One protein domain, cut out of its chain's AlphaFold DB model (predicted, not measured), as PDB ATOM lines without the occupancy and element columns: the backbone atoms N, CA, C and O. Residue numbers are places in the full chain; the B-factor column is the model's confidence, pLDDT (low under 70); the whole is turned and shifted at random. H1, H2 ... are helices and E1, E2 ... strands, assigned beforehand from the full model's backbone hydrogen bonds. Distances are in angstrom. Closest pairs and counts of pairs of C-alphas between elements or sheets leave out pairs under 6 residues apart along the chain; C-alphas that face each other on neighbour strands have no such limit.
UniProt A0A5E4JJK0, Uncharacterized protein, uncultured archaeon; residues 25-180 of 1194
ATOM      1  N   GLY A  25     155.341  95.502 100.752       87.44
ATOM      2  CA  GLY A  25     155.021  96.674  99.944       87.44
ATOM      3  C   GLY A  25     154.441  97.815 100.782       87.44
ATOM      4  O   GLY A  25     153.528  97.618 101.589       87.44
ATOM      5  N   THR A  26     154.960  99.026 100.577       92.12
ATOM      6  CA  THR A  26     154.487 100.211 101.302       92.12
ATOM      7  C   THR A  26     153.036 100.497 100.928       92.12
ATOM      8  O   THR A  26     152.709 100.651  99.754       92.12
ATOM      9  N   THR A  27     152.155 100.537 101.928       94.88
ATOM     10  CA  THR A  27     150.726 100.811 101.738       94.88
ATOM     11  C   THR A  27     150.428 102.232 102.196       94.88
ATOM     12  O   THR A  27     150.552 102.540 103.381       94.88
ATOM     13  N   GLN A  28     150.034 103.098 101.268       94.38
ATOM     14  CA  GLN A  28     149.586 104.462 101.548       94.38
ATOM     15  C   GLN A  28     148.080 104.548 101.301       94.38
ATOM     16  O   GLN A  28     147.564 103.922 100.380       94.38
ATOM     17  N   THR A  29     147.346 105.283 102.135       94.38
ATOM     18  CA  THR A  29     145.899 105.477 101.961       94.38
ATOM     19  C   THR A  29     145.569 106.957 101.997       94.38
ATOM     20  O   THR A  29     145.925 107.665 102.938       94.38
ATOM     21  N   TYR A  30     144.860 107.407 100.970       92.31
ATOM     22  CA  TYR A  30     144.416 108.774 100.782       92.31
ATOM     23  C   TYR A  30     142.892 108.806 100.828       92.31
ATOM     24  O   TYR A  30     142.221 107.974 100.219       92.31
ATOM     25  N   GLN A  31     142.339 109.790 101.529       92.31
ATOM     26  CA  GLN A  31     140.915 110.101 101.459       92.31
ATOM     27  C   GLN A  31     140.701 111.400 100.681       92.31
ATOM     28  O   GLN A  31     141.484 112.356 100.799       92.31
ATOM     29  N   ILE A  32     139.645 111.395  99.866       86.19
ATOM     30  CA  ILE A  32     139.158 112.527  99.079       86.19
ATOM     31  C   ILE A  32     137.648 112.621  99.316       86.19
ATOM     32  O   ILE A  32     136.896 111.689  99.026       86.19
ATOM     33  N   ASN A  33     137.213 113.746  99.877       84.75
ATOM     34  CA  ASN A  33     135.812 113.991 100.197       84.75
ATOM     35  C   ASN A  33     135.120 114.609  98.979       84.75
ATOM     36  O   ASN A  33     135.445 115.730  98.588       84.75
ATOM     37  N   TYR A  34     134.155 113.891  98.414       83.88
ATOM     38  CA  TYR A  34     133.267 114.383  97.367       83.88
ATOM     39  C   TYR A  34     131.899 114.737  97.974       83.88
ATOM     40  O   TYR A  34     131.554 114.268  99.064       83.88
ATOM     41  N   PRO A  35     131.061 115.533  97.286       81.44
ATOM     42  CA  PRO A  35     129.635 115.572  97.591       81.44
ATOM     43  C   PRO A  35     129.054 114.146  97.590       81.44
ATOM     44  O   PRO A  35     129.345 113.354  96.699       81.44
ATOM     45  N   GLY A  36     128.248 113.788  98.588       82.31
ATOM     46  CA  GLY A  36     127.618 112.461  98.695       82.31
ATOM     47  C   GLY A  36     128.500 111.313  99.217       82.31
ATOM     48  O   GLY A  36     127.948 110.355  99.749       82.31
ATOM     49  N   GLY A  37     129.838 111.385  99.162       86.81
ATOM     50  CA  GLY A  37     130.672 110.257  99.597       86.81
ATOM     51  C   GLY A  37     132.162 110.544  99.796       86.81
ATOM     52  O   GLY A  37     132.718 111.511  99.278       86.81
ATOM     53  N   VAL A  38     132.826 109.661 100.545       89.62
ATOM     54  CA  VAL A  38     134.287 109.666 100.710       89.62
ATOM     55  C   VAL A  38     134.887 108.604  99.798       89.62
ATOM     56  O   VAL A  38     134.605 107.415  99.962       89.62
ATOM     57  N   LEU A  39     135.750 109.024  98.873       92.81
ATOM     58  CA  LEU A  39     136.646 108.120  98.163       92.81
ATOM     59  C   LEU A  39     137.830 107.797  99.075       92.81
ATOM     60  O   LEU A  39     138.536 108.697  99.530       92.81
ATOM     61  N   THR A  40     138.077 106.510  99.297       94.94
ATOM     62  CA  THR A  40     139.323 106.011  99.887       94.94
ATOM     63  C   THR A  40     140.151 105.349  98.788       94.94
ATOM     64  O   THR A  40     139.728 104.338  98.229       94.94
ATOM     65  N   LYS A  41     141.316 105.926  98.479       95.75
ATOM     66  CA  LYS A  41     142.318 105.395  97.547       95.75
ATOM     67  C   LYS A  41     143.469 104.795  98.352       95.75
ATOM     68  O   LYS A  41     144.216 105.528  98.994       95.75
ATOM     69  N   THR A  42     143.628 103.479  98.313       95.69
ATOM     70  CA  THR A  42     144.744 102.758  98.936       95.69
ATOM     71  C   THR A  42     145.703 102.285  97.852       95.69
ATOM     72  O   THR A  42     145.314 101.522  96.972       95.69
ATOM     73  N   VAL A  43     146.955 102.732  97.918       95.31
ATOM     74  CA  VAL A  43     148.030 102.353  96.996       95.31
ATOM     75  C   VAL A  43     149.043 101.492  97.739       95.31
ATOM     76  O   VAL A  43     149.700 101.965  98.667       95.31
ATOM     77  N   THR A  44     149.201 100.243  97.310       95.00
ATOM     78  CA  THR A  44     150.221  99.317  97.817       95.00
ATOM     79  C   THR A  44     151.320  99.177  96.773       95.00
ATOM     80  O   THR A  44     151.100  98.622  95.701       95.00
ATOM     81  N   SER A  45     152.511  99.691  97.076       91.50
ATOM     82  CA  SER A  45     153.679  99.638  96.188       91.50
ATOM     83  C   SER A  45     154.667  98.581  96.683       91.50
ATOM     84  O   SER A  45     155.348  98.794  97.689       91.50
ATOM     85  N   GLY A  46     154.720  97.441  95.989       91.19
ATOM     86  CA  GLY A  46     155.649  96.334  96.226       91.19
ATOM     87  C   GLY A  46     156.345  95.908  94.928       91.19
ATOM     88  O   GLY A  46     156.817  96.756  94.175       91.19
ATOM     89  N   LEU A  47     156.411  94.596  94.665       89.44
ATOM     90  CA  LEU A  47     156.896  94.063  93.379       89.44
ATOM     91  C   LEU A  47     155.912  94.344  92.231       89.44
ATOM     92  O   LEU A  47     156.335  94.711  91.140       89.44
ATOM     93  N   SER A  48     154.614  94.208  92.500       92.25
ATOM     94  CA  SER A  48     153.535  94.824  91.727       92.25
ATOM     95  C   SER A  48     153.085  96.118  92.411       92.25
ATOM     96  O   SER A  48     153.411  96.374  93.579       92.25
ATOM     97  N   LYS A  49     152.310  96.934  91.695       94.81
ATOM     98  CA  LYS A  49     151.640  98.108  92.263       94.81
ATOM     99  C   LYS A  49     150.134  97.871  92.262       94.81
ATOM    100  O   LYS A  49     149.565  97.625  91.210       94.81
ATOM    101  N   THR A  50     149.489  97.964  93.418       96.12
ATOM    102  CA  THR A  50     148.039  97.781  93.564       96.12
ATOM    103  C   THR A  50     147.395  99.115  93.914       96.12
ATOM    104  O   THR A  50     147.803  99.754  94.884       96.12
ATOM    105  N   VAL A  51     146.372  99.533  93.168       96.25
ATOM    106  CA  VAL A  51     145.548 100.711  93.477       96.25
ATOM    107  C   VAL A  51     144.114 100.255  93.733       96.25
ATOM    108  O   VAL A  51     143.418  99.818  92.819       96.25
ATOM    109  N   SER A  52     143.670 100.379  94.981       96.19
ATOM    110  CA  SER A  52     142.300 100.089  95.403       96.19
ATOM    111  C   SER A  52     141.524 101.382  95.658       96.19
ATOM    112  O   SER A  52     141.970 102.233  96.424       96.19
ATOM    113  N   LEU A  53     140.349 101.516  95.046       96.00
ATOM    114  CA  LEU A  53     139.405 102.620  95.212       96.00
ATOM    115  C   LEU A  53     138.120 102.088  95.858       96.00
ATOM    116  O   LEU A  53     137.451 101.234  95.282       96.00
ATOM    117  N   SER A  54     137.752 102.615  97.026       95.12
ATOM    118  CA  SER A  54     136.503 102.284  97.725       95.12
ATOM    119  C   SER A  54     135.671 103.545  97.965       95.12
ATOM    120  O   SER A  54     136.187 104.525  98.505       95.12
ATOM    121  N   MET A  55     134.376 103.512  97.638       94.50
ATOM    122  CA  MET A  55     133.426 104.604  97.904       94.50
ATOM    123  C   MET A  55     132.058 104.070  98.358       94.50
ATOM    124  O   MET A  55     131.584 103.047  97.865       94.50
ATOM    125  N   SER A  56     131.444 104.742  99.339       88.88
ATOM    126  CA  SER A  56     130.277 104.242 100.090       88.88
ATOM    127  C   SER A  56     128.908 104.546  99.477       88.88
ATOM    128  O   SER A  56     127.989 103.753  99.669       88.88
ATOM    129  N   ASP A  57     128.773 105.671  98.771       90.25
ATOM    130  CA  ASP A  57     127.656 105.945  97.864       90.25
ATOM    131  C   ASP A  57     128.231 106.302  96.497       90.25
ATOM    132  O   ASP A  57     128.980 107.266  96.343       90.25
ATOM    133  N   SER A  58     127.938 105.460  95.519       92.25
ATOM    134  CA  SER A  58     128.558 105.471  94.199       92.25
ATOM    135  C   SER A  58     127.540 105.309  93.068       92.25
ATOM    136  O   SER A  58     127.895 105.466  91.905       92.25
ATOM    137  N   ASN A  59     126.253 105.110  93.391       92.06
ATOM    138  CA  ASN A  59     125.164 105.005  92.409       92.06
ATOM    139  C   ASN A  59     125.053 106.257  91.522       92.06
ATOM    140  O   ASN A  59     124.771 106.152  90.326       92.06
ATOM    141  N   SER A  60     125.282 107.423  92.132       92.44
ATOM    142  CA  SER A  60     125.212 108.762  91.534       92.44
ATOM    143  C   SER A  60     126.468 109.143  90.738       92.44
ATOM    144  O   SER A  60     126.531 110.234  90.169       92.44
ATOM    145  N   TYR A  61     127.480 108.271  90.703       94.06
ATOM    146  CA  TYR A  61     128.828 108.593  90.248       94.06
ATOM    147  C   TYR A  61     129.373 107.597  89.226       94.06
ATOM    148  O   TYR A  61     128.934 106.453  89.112       94.06
ATOM    149  N   VAL A  62     130.338 108.081  88.453       94.75
ATOM    150  CA  VAL A  62     131.057 107.358  87.409       94.75
ATOM    151  C   VAL A  62     132.539 107.683  87.568       94.75
ATOM    152  O   VAL A  62     132.904 108.832  87.829       94.75
ATOM    153  N   PHE A  63     133.382 106.658  87.468       94.88
ATOM    154  CA  PHE A  63     134.790 106.731  87.847       94.88
ATOM    155  C   PHE A  63     135.655 106.452  86.619       94.88
ATOM    156  O   PHE A  63     135.470 105.437  85.947       94.88
ATOM    157  N   PHE A  64     136.622 107.326  86.373       95.88
ATOM    158  CA  PHE A  64     137.680 107.139  85.388       95.88
ATOM    159  C   PHE A  64     138.970 106.780  86.122       95.88
ATOM    160  O   PHE A  64     139.369 107.496  87.046       95.88
ATOM    161  N   LEU A  65     139.630 105.700  85.706       96.38
ATOM    162  CA  LEU A  65     141.009 105.417  86.095       96.38
ATOM    163  C   LEU A  65     141.915 105.729  84.906       96.38
ATOM    164  O   LEU A  65     141.916 105.022  83.898       96.38
ATOM    165  N   LEU A  66     142.668 106.813  85.044       96.19
ATOM    166  CA  LEU A  66     143.689 107.250  84.105       96.19
ATOM    167  C   LEU A  66     144.985 106.510  84.441       96.19
ATOM    168  O   LEU A  66     145.583 106.756  85.493       96.19
ATOM    169  N   VAL A  67     145.418 105.604  83.565       95.81
ATOM    170  CA  VAL A  67     146.634 104.807  83.760       95.81
ATOM    171  C   VAL A  67     147.743 105.286  82.812       95.81
ATOM    172  O   VAL A  67     147.600 105.165  81.596       95.81
ATOM    173  N   PRO A  68     148.862 105.835  83.326       94.75
ATOM    174  CA  PRO A  68     150.008 106.202  82.494       94.75
ATOM    175  C   PRO A  68     150.596 104.994  81.752       94.75
ATOM    176  O   PRO A  68     150.722 103.910  82.325       94.75
ATOM    177  N   LYS A  69     151.048 105.186  80.505       93.06
ATOM    178  CA  LYS A  69     151.639 104.101  79.683       93.06
ATOM    179  C   LYS A  69     152.942 103.522  80.252       93.06
ATOM    180  O   LYS A  69     153.338 102.402  79.937       93.06
ATOM    181  N   THR A  70     153.583 104.281  81.130       92.31
ATOM    182  CA  THR A  70     154.715 103.900  81.984       92.31
ATOM    183  C   THR A  70     154.338 102.897  83.080       92.31
ATOM    184  O   THR A  70     155.179 102.090  83.477       92.31
ATOM    185  N   LEU A  71     153.081 102.906  83.540       93.19
ATOM    186  CA  LEU A  71     152.528 101.974  84.526       93.19
ATOM    187  C   LEU A  71     151.898 100.736  83.857       93.19
ATOM    188  O   LEU A  71     152.154  99.623  84.306       93.19
ATOM    189  N   ALA A  72     151.160 100.911  82.755       94.69
ATOM    190  CA  ALA A  72     150.683  99.820  81.897       94.69
ATOM    191  C   ALA A  72     150.609 100.266  80.427       94.69
ATOM    192  O   ALA A  72     149.962 101.258  80.108       94.69
ATOM    193  N   GLU A  73     151.246  99.528  79.514       90.75
ATOM    194  CA  GLU A  73     151.276  99.863  78.074       90.75
ATOM    195  C   GLU A  73     149.946  99.583  77.359       90.75
ATOM    196  O   GLU A  73     149.710 100.122  76.279       90.75
ATOM    197  N   SER A  74     149.111  98.724  77.950       91.06
ATOM    198  CA  SER A  74     147.749  98.388  77.522       91.06
ATOM    199  C   SER A  74     146.955  97.828  78.705       91.06
ATOM    200  O   SER A  74     147.557  97.325  79.660       91.06
ATOM    201  N   GLU A  75     145.626  97.818  78.602       90.25
ATOM    202  CA  GLU A  75     144.703  97.168  79.549       90.25
ATOM    203  C   GLU A  75     145.133  95.742  79.948       90.25
ATOM    204  O   GLU A  75     144.979  95.349  81.101       90.25
ATOM    205  N   SER A  76     145.747  94.978  79.037       91.31
ATOM    206  CA  SER A  76     146.185  93.596  79.306       91.31
ATOM    207  C   SER A  76     147.268  93.445  80.391       91.31
ATOM    208  O   SER A  76     147.490  92.331  80.861       91.31
ATOM    209  N   GLN A  77     147.918  94.544  80.800       93.88
ATOM    210  CA  GLN A  77     148.881  94.613  81.913       93.88
ATOM    211  C   GLN A  77     148.224  95.090  83.236       93.88
ATOM    212  O   GLN A  77     148.932  95.437  84.186       93.88
ATOM    213  N   ILE A  78     146.884  95.153  83.287       95.62
ATOM    214  CA  ILE A  78     146.093  95.636  84.427       95.62
ATOM    215  C   ILE A  78     145.178  94.515  84.945       95.62
ATOM    216  O   ILE A  78     144.141  94.192  84.363       95.62
ATOM    217  N   GLY A  79     145.529  93.936  86.092       96.31
ATOM    218  CA  GLY A  79     144.685  93.004  86.833       96.31
ATOM    219  C   GLY A  79     143.511  93.729  87.490       96.31
ATOM    220  O   GLY A  79     143.627  94.215  88.613       96.31
ATOM    221  N   LEU A  80     142.376  93.815  86.794       96.38
ATOM    222  CA  LEU A  80     141.164  94.454  87.308       96.38
ATOM    223  C   LEU A  80     140.294  93.487  88.122       96.38
ATOM    224  O   LEU A  80     139.840  92.453  87.632       96.38
ATOM    225  N   ASN A  81     139.984  93.885  89.353       95.69
ATOM    226  CA  ASN A  81     138.995  93.255  90.219       95.69
ATOM    227  C   ASN A  81     137.944  94.304  90.617       95.69
ATOM    228  O   ASN A  81     138.180  95.141  91.489       95.69
ATOM    229  N   PHE A  82     136.789  94.275  89.952       95.38
ATOM    230  CA  PHE A  82     135.660  95.173  90.194       95.38
ATOM    231  C   PHE A  82     134.341  94.404  90.084       95.38
ATOM    232  O   PHE A  82     134.111  93.690  89.110       95.38
ATOM    233  N   ASN A  83     133.448  94.581  91.058       86.31
ATOM    234  CA  ASN A  83     132.117  93.965  91.053       86.31
ATOM    235  C   ASN A  83     131.078  94.868  90.354       86.31
ATOM    236  O   ASN A  83     130.113  95.322  90.968       86.31
ATOM    237  N   GLY A  84     131.300  95.156  89.072       91.19
ATOM    238  CA  GLY A  84     130.443  96.015  88.254       91.19
ATOM    239  C   GLY A  84     130.835  95.969  86.776       91.19
ATOM    240  O   GLY A  84     131.545  95.060  86.349       91.19
ATOM    241  N   ARG A  85     130.371  96.939  85.979       92.44
ATOM    242  CA  ARG A  85     130.712  97.031  84.550       92.44
ATOM    243  C   ARG A  85     131.923  97.943  84.354       92.44
ATOM    244  O   ARG A  85     131.851  99.123  84.692       92.44
ATOM    245  N   VAL A  86     132.993  97.408  83.774       93.06
ATOM    246  CA  VAL A  86     134.074  98.209  83.182       93.06
ATOM    247  C   VAL A  86     133.774  98.383  81.695       93.06
ATOM    248  O   VAL A  86     133.382  97.421  81.037       93.06
ATOM    249  N   ASP A  87     133.960  99.593  81.180       91.56
ATOM    250  CA  ASP A  87     134.052  99.902  79.755       91.56
ATOM    251  C   ASP A  87     135.413 100.566  79.480       91.56
ATOM    252  O   ASP A  87     135.902 101.356  80.286       91.56
ATOM    253  N   ILE A  88     136.014 100.301  78.321       87.12
ATOM    254  CA  ILE A  88     137.141 101.092  77.803       87.12
ATOM    255  C   ILE A  88     136.519 102.289  77.080       87.12
ATOM    256  O   ILE A  88     135.702 102.073  76.181       87.12
ATOM    257  N   TRP A  89     136.829 103.540  77.453       80.81
ATOM    258  CA  TRP A  89     135.983 104.637  76.957       80.81
ATOM    259  C   TRP A  89     136.232 104.992  75.488       80.81
ATOM    260  O   TRP A  89     135.287 104.982  74.699       80.81
ATOM    261  N   MET A  90     137.481 105.326  75.132       71.44
ATOM    262  CA  MET A  90     137.898 105.663  73.756       71.44
ATOM    263  C   MET A  90     139.395 105.422  73.485       71.44
ATOM    264  O   MET A  90     139.740 105.070  72.360       71.44
ATOM    265  N   SER A  91     140.273 105.600  74.480       70.88
ATOM    266  CA  SER A  91     141.718 105.333  74.392       70.88
ATOM    267  C   SER A  91     142.149 104.214  75.353       70.88
ATOM    268  O   SER A  91     141.520 103.987  76.385       70.88
ATOM    269  N   ASP A  92     143.219 103.491  75.012       70.25
ATOM    270  CA  ASP A  92     143.872 102.511  75.894       70.25
ATOM    271  C   ASP A  92     145.086 103.187  76.582       70.25
ATOM    272  O   ASP A  92     145.956 103.702  75.854       70.25
ATOM    273  N   PRO A  93     145.171 103.255  77.934       77.88
ATOM    274  CA  PRO A  93     144.310 102.636  78.955       77.88
ATOM    275  C   PRO A  93     143.469 103.675  79.740       77.88
ATOM    276  O   PRO A  93     143.814 104.073  80.857       77.88
ATOM    277  N   LEU A  94     142.340 104.111  79.167       91.44
ATOM    278  CA  LEU A  94     141.320 104.935  79.835       91.44
ATOM    279  C   LEU A  94     140.127 104.060  80.251       91.44
ATOM    280  O   LEU A  94     139.216 103.787  79.462       91.44
ATOM    281  N   LEU A  95     140.139 103.634  81.515       94.12
ATOM    282  CA  LEU A  95     139.158 102.703  82.070       94.12
ATOM    283  C   LEU A  95     137.996 103.445  82.735       94.12
ATOM    284  O   LEU A  95     138.205 104.336  83.562       94.12
ATOM    285  N   LEU A  96     136.771 103.041  82.399       95.31
ATOM    286  CA  LEU A  96     135.528 103.649  82.855       95.31
ATOM    287  C   LEU A  96     134.690 102.642  83.646       95.31
ATOM    288  O   LEU A  96     134.295 101.600  83.131       95.31
ATOM    289  N   PHE A  97     134.398 102.960  84.904       95.62
ATOM    290  CA  PHE A  97     133.748 102.038  85.832       95.62
ATOM    291  C   PHE A  97     132.329 102.502  86.176       95.62
ATOM    292  O   PHE A  97     132.118 103.589  86.726       95.62
ATOM    293  N   TYR A  98     131.359 101.628  85.902       93.25
ATOM    294  CA  TYR A  98     129.952 101.781  86.248       93.25
ATOM    295  C   TYR A  98     129.550 100.786  87.339       93.25
ATOM    296  O   TYR A  98     129.525  99.569  87.138       93.25
ATOM    297  N   THR A  99     129.165 101.324  88.493       89.19
ATOM    298  CA  THR A  99     128.540 100.560  89.575       89.19
ATOM    299  C   THR A  99     127.011 100.579  89.481       89.19
ATOM    300  O   THR A  99     126.397 101.567  89.060       89.19
ATOM    301  N   ASN A 100     126.413  99.466  89.911       84.56
ATOM    302  CA  ASN A 100     124.980  99.314  90.181       84.56
ATOM    303  C   ASN A 100     124.708  99.014  91.673       84.56
ATOM    304  O   ASN A 100     123.565  98.767  92.056       84.56
ATOM    305  N   SER A 101     125.751  98.994  92.509       79.31
ATOM    306  CA  SER A 101     125.669  98.851  93.961       79.31
ATOM    307  C   SER A 101     126.047 100.163  94.641       79.31
ATOM    308  O   SER A 101     126.970 100.847  94.207       79.31
ATOM    309  N   GLY A 102     125.378 100.487  95.754       89.12
ATOM    310  CA  GLY A 102     125.658 101.718  96.507       89.12
ATOM    311  C   GLY A 102     127.126 101.839  96.914       89.12
ATOM    312  O   GLY A 102     127.719 102.898  96.733       89.12
ATOM    313  N   LYS A 103     127.744 100.731  97.340       91.06
ATOM    314  CA  LYS A 103     129.198 100.644  97.502       91.06
ATOM    315  C   LYS A 103     129.879 100.263  96.183       91.06
ATOM    316  O   LYS A 103     129.408  99.370  95.477       91.06
ATOM    317  N   MET A 104     131.028 100.879  95.933       92.56
ATOM    318  CA  MET A 104     131.956 100.558  94.855       92.56
ATOM    319  C   MET A 104     133.328 100.225  95.438       92.56
ATOM    320  O   MET A 104     133.846 100.997  96.240       92.56
ATOM    321  N   ASP A 105     133.890  99.091  95.018       94.81
ATOM    322  CA  ASP A 105     135.245  98.631  95.330       94.81
ATOM    323  C   ASP A 105     135.926  98.213  94.017       94.81
ATOM    324  O   ASP A 105     135.553  97.197  93.429       94.81
ATOM    325  N   VAL A 106     136.893  99.002  93.549       96.00
ATOM    326  CA  VAL A 106     137.764  98.682  92.405       96.00
ATOM    327  C   VAL A 106     139.151  98.380  92.946       96.00
ATOM    328  O   VAL A 106     139.686  99.183  93.702       96.00
ATOM    329  N   THR A 107     139.775  97.299  92.500       96.94
ATOM    330  CA  THR A 107     141.220  97.088  92.639       96.94
ATOM    331  C   THR A 107     141.836  96.923  91.255       96.94
ATOM    332  O   THR A 107     141.336  96.143  90.445       96.94
ATOM    333  N   ALA A 108     142.907  97.668  90.991       96.75
ATOM    334  CA  ALA A 108     143.733  97.556  89.799       96.75
ATOM    335  C   ALA A 108     145.162  97.172  90.210       96.75
ATOM    336  O   ALA A 108     145.862  97.958  90.854       96.75
ATOM    337  N   ASP A 109     145.570  95.956  89.860       96.75
ATOM    338  CA  ASP A 109     146.938  95.458  90.000       96.75
ATOM    339  C   ASP A 109     147.729  95.739  88.716       96.75
ATOM    340  O   ASP A 109     147.277  95.417  87.622       96.75
ATOM    341  N   PHE A 110     148.919  96.319  88.835       95.75
ATOM    342  CA  PHE A 110     149.807  96.630  87.716       95.75
ATOM    343  C   PHE A 110     151.071  95.767  87.787       95.75
ATOM    344  O   PHE A 110     151.773  95.766  88.805       95.75
ATOM    345  N   ASP A 111     151.388  95.083  86.682       89.94
ATOM    346  CA  ASP A 111     152.561  94.197  86.557       89.94
ATOM    347  C   ASP A 111     153.905  94.932  86.717       89.94
ATOM    348  O   ASP A 111     154.932  94.313  87.007       89.94
ATOM    349  N   LYS A 112     153.922  96.258  86.524       90.00
ATOM    350  CA  LYS A 112     155.121  97.097  86.621       90.00
ATOM    351  C   LYS A 112     155.146  97.900  87.919       90.00
ATOM    352  O   LYS A 112     154.270  98.724  88.182       90.00
ATOM    353  N   SER A 113     156.239  97.778  88.667       85.06
ATOM    354  CA  SER A 113     156.590  98.691  89.758       85.06
ATOM    355  C   SER A 113     157.060 100.055  89.211       85.06
ATOM    356  O   SER A 113     158.260 100.341  89.202       85.06
ATOM    357  N   SER A 114     156.137 100.891  88.720       89.88
ATOM    358  CA  SER A 114     156.460 102.266  88.303       89.88
ATOM    359  C   SER A 114     156.281 103.287  89.432       89.88
ATOM    360  O   SER A 114     155.354 103.205  90.246       89.88
ATOM    361  N   ASN A 115     157.140 104.312  89.426       90.44
ATOM    362  CA  ASN A 115     156.953 105.529  90.219       90.44
ATOM    363  C   ASN A 115     155.686 106.292  89.785       90.44
ATOM    364  O   ASN A 115     155.048 106.934  90.620       90.44
ATOM    365  N   SER A 116     155.316 106.179  88.506       93.44
ATOM    366  CA  SER A 116     154.110 106.751  87.901       93.44
ATOM    367  C   SER A 116     152.842 106.237  88.583       93.44
ATOM    368  O   SER A 116     152.721 105.050  88.900       93.44
ATOM    369  N   ALA A 117     151.890 107.127  88.821       93.62
ATOM    370  CA  ALA A 117     150.671 106.878  89.572       93.62
ATOM    371  C   ALA A 117     149.438 106.900  88.666       93.62
ATOM    372  O   ALA A 117     149.317 107.750  87.785       93.62
ATOM    373  N   ALA A 118     148.496 105.990  88.915       95.25
ATOM    374  CA  ALA A 118     147.175 106.080  88.309       95.25
ATOM    375  C   ALA A 118     146.382 107.230  88.961       95.25
ATOM    376  O   ALA A 118     146.422 107.401  90.187       95.25
ATOM    377  N   ILE A 119     145.672 108.002  88.136       96.12
ATOM    378  CA  ILE A 119     144.873 109.164  88.547       96.12
ATOM    379  C   ILE A 119     143.390 108.766  88.498       96.12
ATOM    380  O   ILE A 119     142.871 108.375  87.453       96.12
ATOM    381  N   ALA A 120     142.701 108.845  89.632       95.44
ATOM    382  CA  ALA A 120     141.286 108.529  89.778       95.44
ATOM    383  C   ALA A 120     140.432 109.806  89.701       95.44
ATOM    384  O   ALA A 120     140.531 110.683  90.560       95.44
ATOM    385  N   VAL A 121     139.557 109.899  88.697       94.69
ATOM    386  CA  VAL A 121     138.649 111.042  88.505       94.69
ATOM    387  C   VAL A 121     137.206 110.581  88.656       94.69
ATOM    388  O   VAL A 121     136.765 109.677  87.950       94.69
ATOM    389  N   ILE A 122     136.450 111.211  89.557       93.38
ATOM    390  CA  ILE A 122     135.023 110.928  89.752       93.38
ATOM    391  C   ILE A 122     134.183 112.061  89.163       93.38
ATOM    392  O   ILE A 122     134.456 113.239  89.390       93.38
ATOM    393  N   MET A 123     133.128 111.696  88.432       94.00
ATOM    394  CA  MET A 123     132.140 112.623  87.880       94.00
ATOM    395  C   MET A 123     130.709 112.147  88.176       94.00
ATOM    396  O   MET A 123     130.487 110.940  88.305       94.00
ATOM    397  N   PRO A 124     129.715 113.053  88.265       93.06
ATOM    398  CA  PRO A 124     128.310 112.665  88.358       93.06
ATOM    399  C   PRO A 124     127.880 111.814  87.156       93.06
ATOM    400  O   PRO A 124     128.232 112.110  86.010       93.06
ATOM    401  N   LYS A 125     127.079 110.777  87.402       93.25
ATOM    402  CA  LYS A 125     126.621 109.832  86.369       93.25
ATOM    403  C   LYS A 125     125.834 110.528  85.257       93.25
ATOM    404  O   LYS A 125     126.094 110.284  84.080       93.25
ATOM    405  N   ASP A 126     124.969 111.467  85.628       91.19
ATOM    406  CA  ASP A 126     124.132 112.232  84.696       91.19
ATOM    407  C   ASP A 126     124.942 113.251  83.875       91.19
ATOM    408  O   ASP A 126     124.623 113.519  82.713       91.19
ATOM    409  N   PHE A 127     126.057 113.752  84.421       92.12
ATOM    410  CA  PHE A 127     127.012 114.554  83.653       92.12
ATOM    411  C   PHE A 127     127.643 113.705  82.542       92.12
ATOM    412  O   PHE A 127     127.528 114.052  81.373       92.12
ATOM    413  N   VAL A 128     128.219 112.542  82.872       93.50
ATOM    414  CA  VAL A 128     128.845 111.655  81.869       93.50
ATOM    415  C   VAL A 128     127.819 111.139  80.846       93.50
ATOM    416  O   VAL A 128     128.135 110.991  79.658       93.50
ATOM    417  N   ALA A 129     126.576 110.905  81.273       91.88
ATOM    418  CA  ALA A 129     125.477 110.525  80.390       91.88
ATOM    419  C   ALA A 129     125.099 111.642  79.399       91.88
ATOM    420  O   ALA A 129     125.003 111.360  78.204       91.88
ATOM    421  N   SER A 130     124.955 112.891  79.863       92.62
ATOM    422  CA  SER A 130     124.525 114.035  79.034       92.62
ATOM    423  C   SER A 130     125.535 114.490  77.972       92.62
ATOM    424  O   SER A 130     125.137 115.157  77.019       92.62
ATOM    425  N   LEU A 131     126.813 114.104  78.075       91.19
ATOM    426  CA  LEU A 131     127.829 114.499  77.090       91.19
ATOM    427  C   LEU A 131     127.539 113.924  75.690       91.19
ATOM    428  O   LEU A 131     127.400 112.708  75.533       91.19
ATOM    429  N   ASP A 132     127.533 114.757  74.648       92.50
ATOM    430  CA  ASP A 132     127.460 114.277  73.257       92.50
ATOM    431  C   ASP A 132     128.762 113.574  72.794       92.50
ATOM    432  O   ASP A 132     129.752 113.509  73.524       92.50
ATOM    433  N   LYS A 133     128.782 113.008  71.578       92.19
ATOM    434  CA  LYS A 133     129.958 112.280  71.062       92.19
ATOM    435  C   LYS A 133     131.216 113.157  70.980       92.19
ATOM    436  O   LYS A 133     132.286 112.707  71.382       92.19
ATOM    437  N   ASN A 134     131.091 114.385  70.481       89.38
ATOM    438  CA  ASN A 134     132.212 115.312  70.312       89.38
ATOM    439  C   ASN A 134     132.697 115.807  71.682       89.38
ATOM    440  O   ASN A 134     133.895 115.888  71.930       89.38
ATOM    441  N   GLN A 135     131.751 116.072  72.586       90.44
ATOM    442  CA  GLN A 135     132.006 116.400  73.986       90.44
ATOM    443  C   GLN A 135     132.785 115.292  74.711       90.44
ATOM    444  O   GLN A 135     133.778 115.581  75.377       90.44
ATOM    445  N   LYS A 136     132.390 114.023  74.542       90.38
ATOM    446  CA  LYS A 136     133.131 112.878  75.092       90.38
ATOM    447  C   LYS A 136     134.544 112.782  74.499       90.38
ATOM    448  O   LYS A 136     135.490 112.624  75.260       90.38
ATOM    449  N   SER A 137     134.718 112.964  73.187       88.75
ATOM    450  CA  SER A 137     136.054 112.973  72.565       88.75
ATOM    451  C   SER A 137     136.953 114.123  73.046       88.75
ATOM    452  O   SER A 137     138.135 113.895  73.275       88.75
ATOM    453  N   ALA A 138     136.413 115.324  73.269       89.00
ATOM    454  CA  ALA A 138     137.181 116.443  73.826       89.00
ATOM    455  C   ALA A 138     137.605 116.196  75.289       89.00
ATOM    456  O   ALA A 138     138.721 116.527  75.674       89.00
ATOM    457  N   LEU A 139     136.752 115.556  76.098       90.88
ATOM    458  CA  LEU A 139     137.119 115.138  77.456       90.88
ATOM    459  C   LEU A 139     138.215 114.054  77.455       90.88
ATOM    460  O   LEU A 139     139.101 114.083  78.304       90.88
ATOM    461  N   VAL A 140     138.205 113.143  76.475       91.44
ATOM    462  CA  VAL A 140     139.293 112.168  76.273       91.44
ATOM    463  C   VAL A 140     140.601 112.865  75.882       91.44
ATOM    464  O   VAL A 140     141.641 112.517  76.426       91.44
ATOM    465  N   GLU A 141     140.565 113.896  75.032       92.00
ATOM    466  CA  GLU A 141     141.758 114.687  74.685       92.00
ATOM    467  C   GLU A 141     142.383 115.371  75.920       92.00
ATOM    468  O   GLU A 141     143.603 115.402  76.076       92.00
ATOM    469  N   GLU A 142     141.558 115.880  76.843       92.31
ATOM    470  CA  GLU A 142     142.023 116.436  78.120       92.31
ATOM    471  C   GLU A 142     142.557 115.364  79.084       92.31
ATOM    472  O   GLU A 142     143.516 115.609  79.817       92.31
ATOM    473  N   PHE A 143     141.991 114.158  79.068       93.75
ATOM    474  CA  PHE A 143     142.502 113.016  79.827       93.75
ATOM    475  C   PHE A 143     143.839 112.490  79.284       93.75
ATOM    476  O   PHE A 143     144.750 112.239  80.074       93.75
ATOM    477  N   ASP A 144     144.020 112.414  77.964       92.00
ATOM    478  CA  ASP A 144     145.305 112.059  77.351       92.00
ATOM    479  C   ASP A 144     146.395 113.103  77.707       92.00
ATOM    480  O   ASP A 144     147.549 112.737  77.952       92.00
ATOM    481  N   LYS A 145     146.031 114.389  77.864       91.38
ATOM    482  CA  LYS A 145     146.926 115.436  78.409       91.38
ATOM    483  C   LYS A 145     147.276 115.220  79.886       91.38
ATOM    484  O   LYS A 145     148.415 115.482  80.261       91.38
ATOM    485  N   MET A 146     146.362 114.703  80.721       91.12
ATOM    486  CA  MET A 146     146.690 114.300  82.104       91.12
ATOM    487  C   MET A 146     147.675 113.125  82.130       91.12
ATOM    488  O   MET A 146     148.624 113.135  82.915       91.12
ATOM    489  N   LEU A 147     147.477 112.134  81.257       91.00
ATOM    490  CA  LEU A 147     148.337 110.953  81.148       91.00
ATOM    491  C   LEU A 147     149.762 111.292  80.687       91.00
ATOM    492  O   LEU A 147     150.717 110.666  81.145       91.00
ATOM    493  N   ALA A 148     149.915 112.306  79.832       91.25
ATOM    494  CA  ALA A 148     151.209 112.776  79.338       91.25
ATOM    495  C   ALA A 148     152.117 113.413  80.415       91.25
ATOM    496  O   ALA A 148     153.298 113.625  80.151       91.25
ATOM    497  N   LEU A 149     151.599 113.708  81.616       89.56
ATOM    498  CA  LEU A 149     152.373 114.307  82.711       89.56
ATOM    499  C   LEU A 149     153.232 113.301  83.507       89.56
ATOM    500  O   LEU A 149     154.076 113.735  84.286       89.56
ATOM    501  N   ASP A 150     152.998 111.990  83.355       90.25
ATOM    502  CA  ASP A 150     153.726 110.895  84.036       90.25
ATOM    503  C   ASP A 150     153.914 111.095  85.562       90.25
ATOM    504  O   ASP A 150     154.985 110.890  86.135       90.25
ATOM    505  N   LEU A 151     152.853 111.552  86.236       92.50
ATOM    506  CA  LEU A 151     152.921 111.993  87.631       92.50
ATOM    507  C   LEU A 151     153.267 110.861  88.604       92.50
ATOM    508  O   LEU A 151     152.704 109.771  88.538       92.50
ATOM    509  N   ASN A 152     154.115 111.161  89.589       92.38
ATOM    510  CA  ASN A 152     154.312 110.306  90.762       92.38
ATOM    511  C   ASN A 152     153.108 110.378  91.726       92.38
ATOM    512  O   ASN A 152     152.211 111.202  91.552       92.38
ATOM    513  N   GLU A 153     153.090 109.550  92.777       88.62
ATOM    514  CA  GLU A 153     151.963 109.512  93.729       88.62
ATOM    515  C   GLU A 153     151.631 110.878  94.345       88.62
ATOM    516  O   GLU A 153     150.469 111.275  94.359       88.62
ATOM    517  N   SER A 154     152.607 111.645  94.837       87.56
ATOM    518  CA  SER A 154     152.305 112.953  95.441       87.56
ATOM    519  C   SER A 154     151.742 113.948  94.419       87.56
ATOM    520  O   SER A 154     150.809 114.684  94.742       87.56
ATOM    521  N   GLY A 155     152.238 113.925  93.179       90.75
ATOM    522  CA  GLY A 155     151.719 114.720  92.068       90.75
ATOM    523  C   GLY A 155     150.301 114.326  91.650       90.75
ATOM    524  O   GLY A 155     149.430 115.191  91.549       90.75
ATOM    525  N   ALA A 156     150.047 113.030  91.460       90.50
ATOM    526  CA  ALA A 156     148.736 112.507  91.084       90.50
ATOM    527  C   ALA A 156     147.687 112.782  92.167       90.50
ATOM    528  O   ALA A 156     146.643 113.352  91.871       90.50
ATOM    529  N   ASN A 157     147.980 112.482  93.436       88.12
ATOM    530  CA  ASN A 157     147.039 112.718  94.535       88.12
ATOM    531  C   ASN A 157     146.794 114.229  94.789       88.12
ATOM    532  O   ASN A 157     145.734 114.606  95.295       88.12
ATOM    533  N   TYR A 158     147.726 115.116  94.404       89.50
ATOM    534  CA  TYR A 158     147.497 116.570  94.379       89.50
ATOM    535  C   TYR A 158     146.583 116.994  93.216       89.50
ATOM    536  O   TYR A 158     145.634 117.753  93.437       89.50
ATOM    537  N   LEU A 159     146.813 116.472  92.004       90.19
ATOM    538  CA  LEU A 159     145.945 116.687  90.839       90.19
ATOM    539  C   LEU A 159     144.513 116.198  91.111       90.19
ATOM    540  O   LEU A 159     143.576 116.968  90.920       90.19
ATOM    541  N   GLU A 160     144.343 114.977  91.630       91.69
ATOM    542  CA  GLU A 160     143.041 114.408  92.013       91.69
ATOM    543  C   GLU A 160     142.285 115.328  92.970       91.69
ATOM    544  O   GLU A 160     141.138 115.684  92.707       91.69
ATOM    545  N   ARG A 161     142.925 115.767  94.062       88.12
ATOM    546  CA  ARG A 161     142.307 116.667  95.050       88.12
ATOM    547  C   ARG A 161     141.921 118.018  94.453       88.12
ATOM    548  O   ARG A 161     140.847 118.529  94.761       88.12
ATOM    549  N   THR A 162     142.769 118.571  93.587       89.56
ATOM    550  CA  THR A 162     142.534 119.865  92.927       89.56
ATOM    551  C   THR A 162     141.361 119.772  91.951       89.56
ATOM    552  O   THR A 162     140.441 120.588  92.005       89.56
ATOM    553  N   LEU A 163     141.345 118.727  91.120       87.38
ATOM    554  CA  LEU A 163     140.277 118.439  90.169       87.38
ATOM    555  C   LEU A 163     138.953 118.132  90.881       87.38
ATOM    556  O   LEU A 163     137.923 118.682  90.502       87.38
ATOM    557  N   SER A 164     138.980 117.347  91.961       82.38
ATOM    558  CA  SER A 164     137.803 117.045  92.793       82.38
ATOM    559  C   SER A 164     137.181 118.310  93.382       82.38
ATOM    560  O   SER A 164     135.966 118.494  93.310       82.38
ATOM    561  N   ALA A 165     138.007 119.196  93.949       82.81
ATOM    562  CA  ALA A 165     137.547 120.432  94.572       82.81
ATOM    563  C   ALA A 165     136.935 121.403  93.550       82.81
ATOM    564  O   ALA A 165     135.879 121.982  93.816       82.81
ATOM    565  N   GLU A 166     137.553 121.557  92.377       85.25
ATOM    566  CA  GLU A 166     137.066 122.486  91.353       85.25
ATOM    567  C   GLU A 166     135.862 121.929  90.575       85.25
ATOM    568  O   GLU A 166     134.935 122.681  90.269       85.25
ATOM    569  N   LEU A 167     135.788 120.609  90.350       80.06
ATOM    570  CA  LEU A 167     134.573 119.946  89.861       80.06
ATOM    571  C   LEU A 167     133.419 120.117  90.858       80.06
ATOM    572  O   LEU A 167     132.337 120.555  90.467       80.06
ATOM    573  N   ALA A 168     133.645 119.848  92.149       77.12
ATOM    574  CA  ALA A 168     132.631 120.035  93.186       77.12
ATOM    575  C   ALA A 168     132.161 121.499  93.272       77.12
ATOM    576  O   ALA A 168     130.956 121.750  93.310       77.12
ATOM    577  N   ARG A 169     133.086 122.471  93.215       79.75
ATOM    578  CA  ARG A 169     132.769 123.906  93.116       79.75
ATOM    579  C   ARG A 169     131.933 124.215  91.874       79.75
ATOM    580  O   ARG A 169     130.967 124.968  91.977       79.75
ATOM    581  N   THR A 170     132.273 123.651  90.720       78.12
ATOM    582  CA  THR A 170     131.582 123.916  89.447       78.12
ATOM    583  C   THR A 170     130.157 123.367  89.458       78.12
ATOM    584  O   THR A 170     129.214 124.113  89.201       78.12
ATOM    585  N   PHE A 171     129.968 122.103  89.849       75.25
ATOM    586  CA  PHE A 171     128.635 121.504  89.946       75.25
ATOM    587  C   PHE A 171     127.764 122.189  91.016       75.25
ATOM    588  O   PHE A 171     126.586 122.449  90.765       75.25
ATOM    589  N   ALA A 172     128.336 122.554  92.171       74.44
ATOM    590  CA  ALA A 172     127.604 123.239  93.239       74.44
ATOM    591  C   ALA A 172     127.244 124.696  92.896       74.44
ATOM    592  O   ALA A 172     126.129 125.129  93.175       74.44
ATOM    593  N   SER A 173     128.162 125.458  92.292       70.12
ATOM    594  CA  SER A 173     127.942 126.883  91.981       70.12
ATOM    595  C   SER A 173     126.920 127.118  90.872       70.12
ATOM    596  O   SER A 173     126.290 128.174  90.849       70.12
ATOM    597  N   GLN A 174     126.732 126.152  89.971       57.81
ATOM    598  CA  GLN A 174     125.776 126.289  88.875       57.81
ATOM    599  C   GLN A 174     124.363 125.840  89.248       57.81
ATOM    600  O   GLN A 174     123.410 126.407  88.728       57.81
ATOM    601  N   GLY A 175     124.197 124.834  90.118       49.97
ATOM    602  CA  GLY A 175     122.868 124.310  90.475       49.97
ATOM    603  C   GLY A 175     122.078 123.735  89.285       49.97
ATOM    604  O   GLY A 175     120.853 123.671  89.325       49.97
ATOM    605  N   LEU A 176     122.770 123.357  88.201       46.97
ATOM    606  CA  LEU A 176     122.172 123.112  86.880       46.97
ATOM    607  C   LEU A 176     122.049 121.639  86.461       46.97
ATOM    608  O   LEU A 176     121.665 121.387  85.318       46.97
ATOM    609  N   LEU A 177     122.272 120.678  87.367       49.31
ATOM    610  CA  LEU A 177     121.970 119.260  87.095       49.31
ATOM    611  C   LEU A 177     120.487 119.035  86.731       49.31
ATOM    612  O   LEU A 177     120.192 118.140  85.949       49.31
ATOM    613  N   GLU A 178     119.569 119.881  87.213       45.72
ATOM    614  CA  GLU A 178     118.132 119.772  86.908       45.72
ATOM    615  C   GLU A 178     117.650 120.624  85.715       45.72
ATOM    616  O   GLU A 178     116.541 120.402  85.237       45.72
ATOM    617  N   ASN A 179     118.416 121.622  85.236       39.62
ATOM    618  CA  ASN A 179     117.825 122.726  84.448       39.62
ATOM    619  C   ASN A 179     118.518 123.143  83.128       39.62
ATOM    620  O   ASN A 179     117.909 123.905  82.383       39.62
ATOM    621  N   ASN A 180     119.736 122.690  82.779       43.75
ATOM    622  CA  ASN A 180     120.351 123.004  81.463       43.75
ATOM    623  C   ASN A 180     121.314 121.909  80.950       43.75
ATOM    624  O   ASN A 180     122.505 122.148  80.759       43.75
TER     625      ASN A 180
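What this domain is: This is residues 25 to 180 of the 1194 residues of an uncharacterized protein of uncultured archaeon (UniProt A0A5E4JJK0). Two antiparallel sheets lie face to face as a sandwich, one of five strands in the order E1 E2 E3 E8 E5 and one of four in the order E6 E7 E4 E9. The long helix H3 runs along one side of it, where it packs on the edge strands E1 and E9, while H1 and H2 only graze the four-strand sheet. The printed part has 156 residues, with nine named strands, E1 to E9, followed by three named helices, H1 to H3; the class is mixed, helices and strands. The whole is compact, with a radius of gyration of the C-alphas of 15.0 A, and its outline is elongated, 49 by 30 by 28 A.

How they stand to each other: E1, residues 26 to 34, E2, residues 37 to 45, and E3, residues 49 to 55, form a meander, each strand the antiparallel neighbour of the one before. Within hydrogen-bond range are N 28 and O 43, 2.9 A, and N 42 and O 52, 2.8 A. E8, residues 104 to 110, is the neighbour of E3, with N 51 and O 108 at 2.8 A, and of E5, residues 78 to 82, with N 79 and O 109 at 2.8 A. This sheet is twisted. In the other sheet E4, residues 61 to 66, lies between E7, residues 94 to 98, with N 65 and O 95 at 2.9 A, and E9, residues 119 to 124, with N 64 and O 121 at 2.8 A. E6, residues 85 to 88, forms a hairpin with E7, N 87 and O 96 being 2.8 A apart. The facing parts of the two sheets are 10.7 A apart centre to centre, their strands at 25 degrees. H1, residues 125 to 130, and H2, residues 133 to 147, only graze the sheet E6 E7 E4 E9. H3, residues 153 to 174, is on both sheets; it runs along E1 at 4 degrees on the local plane, at a height of 9.0 A over that sheet. Its closest C-alphas to E9 are those of Ala 156 and Ile 119, 5.7 A apart. In H1, H2 and H3 every O i to N i+4 pair is within hydrogen-bond range.

Where its parts are: E1 begins at C-alpha 26 (154.487, 100.211, 101.302) and is 25.8 A long; E2 measures 25.6 A, E3 20.1 A and E8 19.6 A. H2 is 21.0 A long. H3 measures 31.5 A and ends at C-alpha 174 (125.776, 126.289, 88.875).

The domain as a whole: The C-alphas farthest apart, those of Leu 47 and Asn 179, are 49.3 A apart. The printed part has no cut. The link E4 to E5, 11 residues, is long. The mean pLDDT of the printed part is 88.6; residues 174 to 180 are under 70.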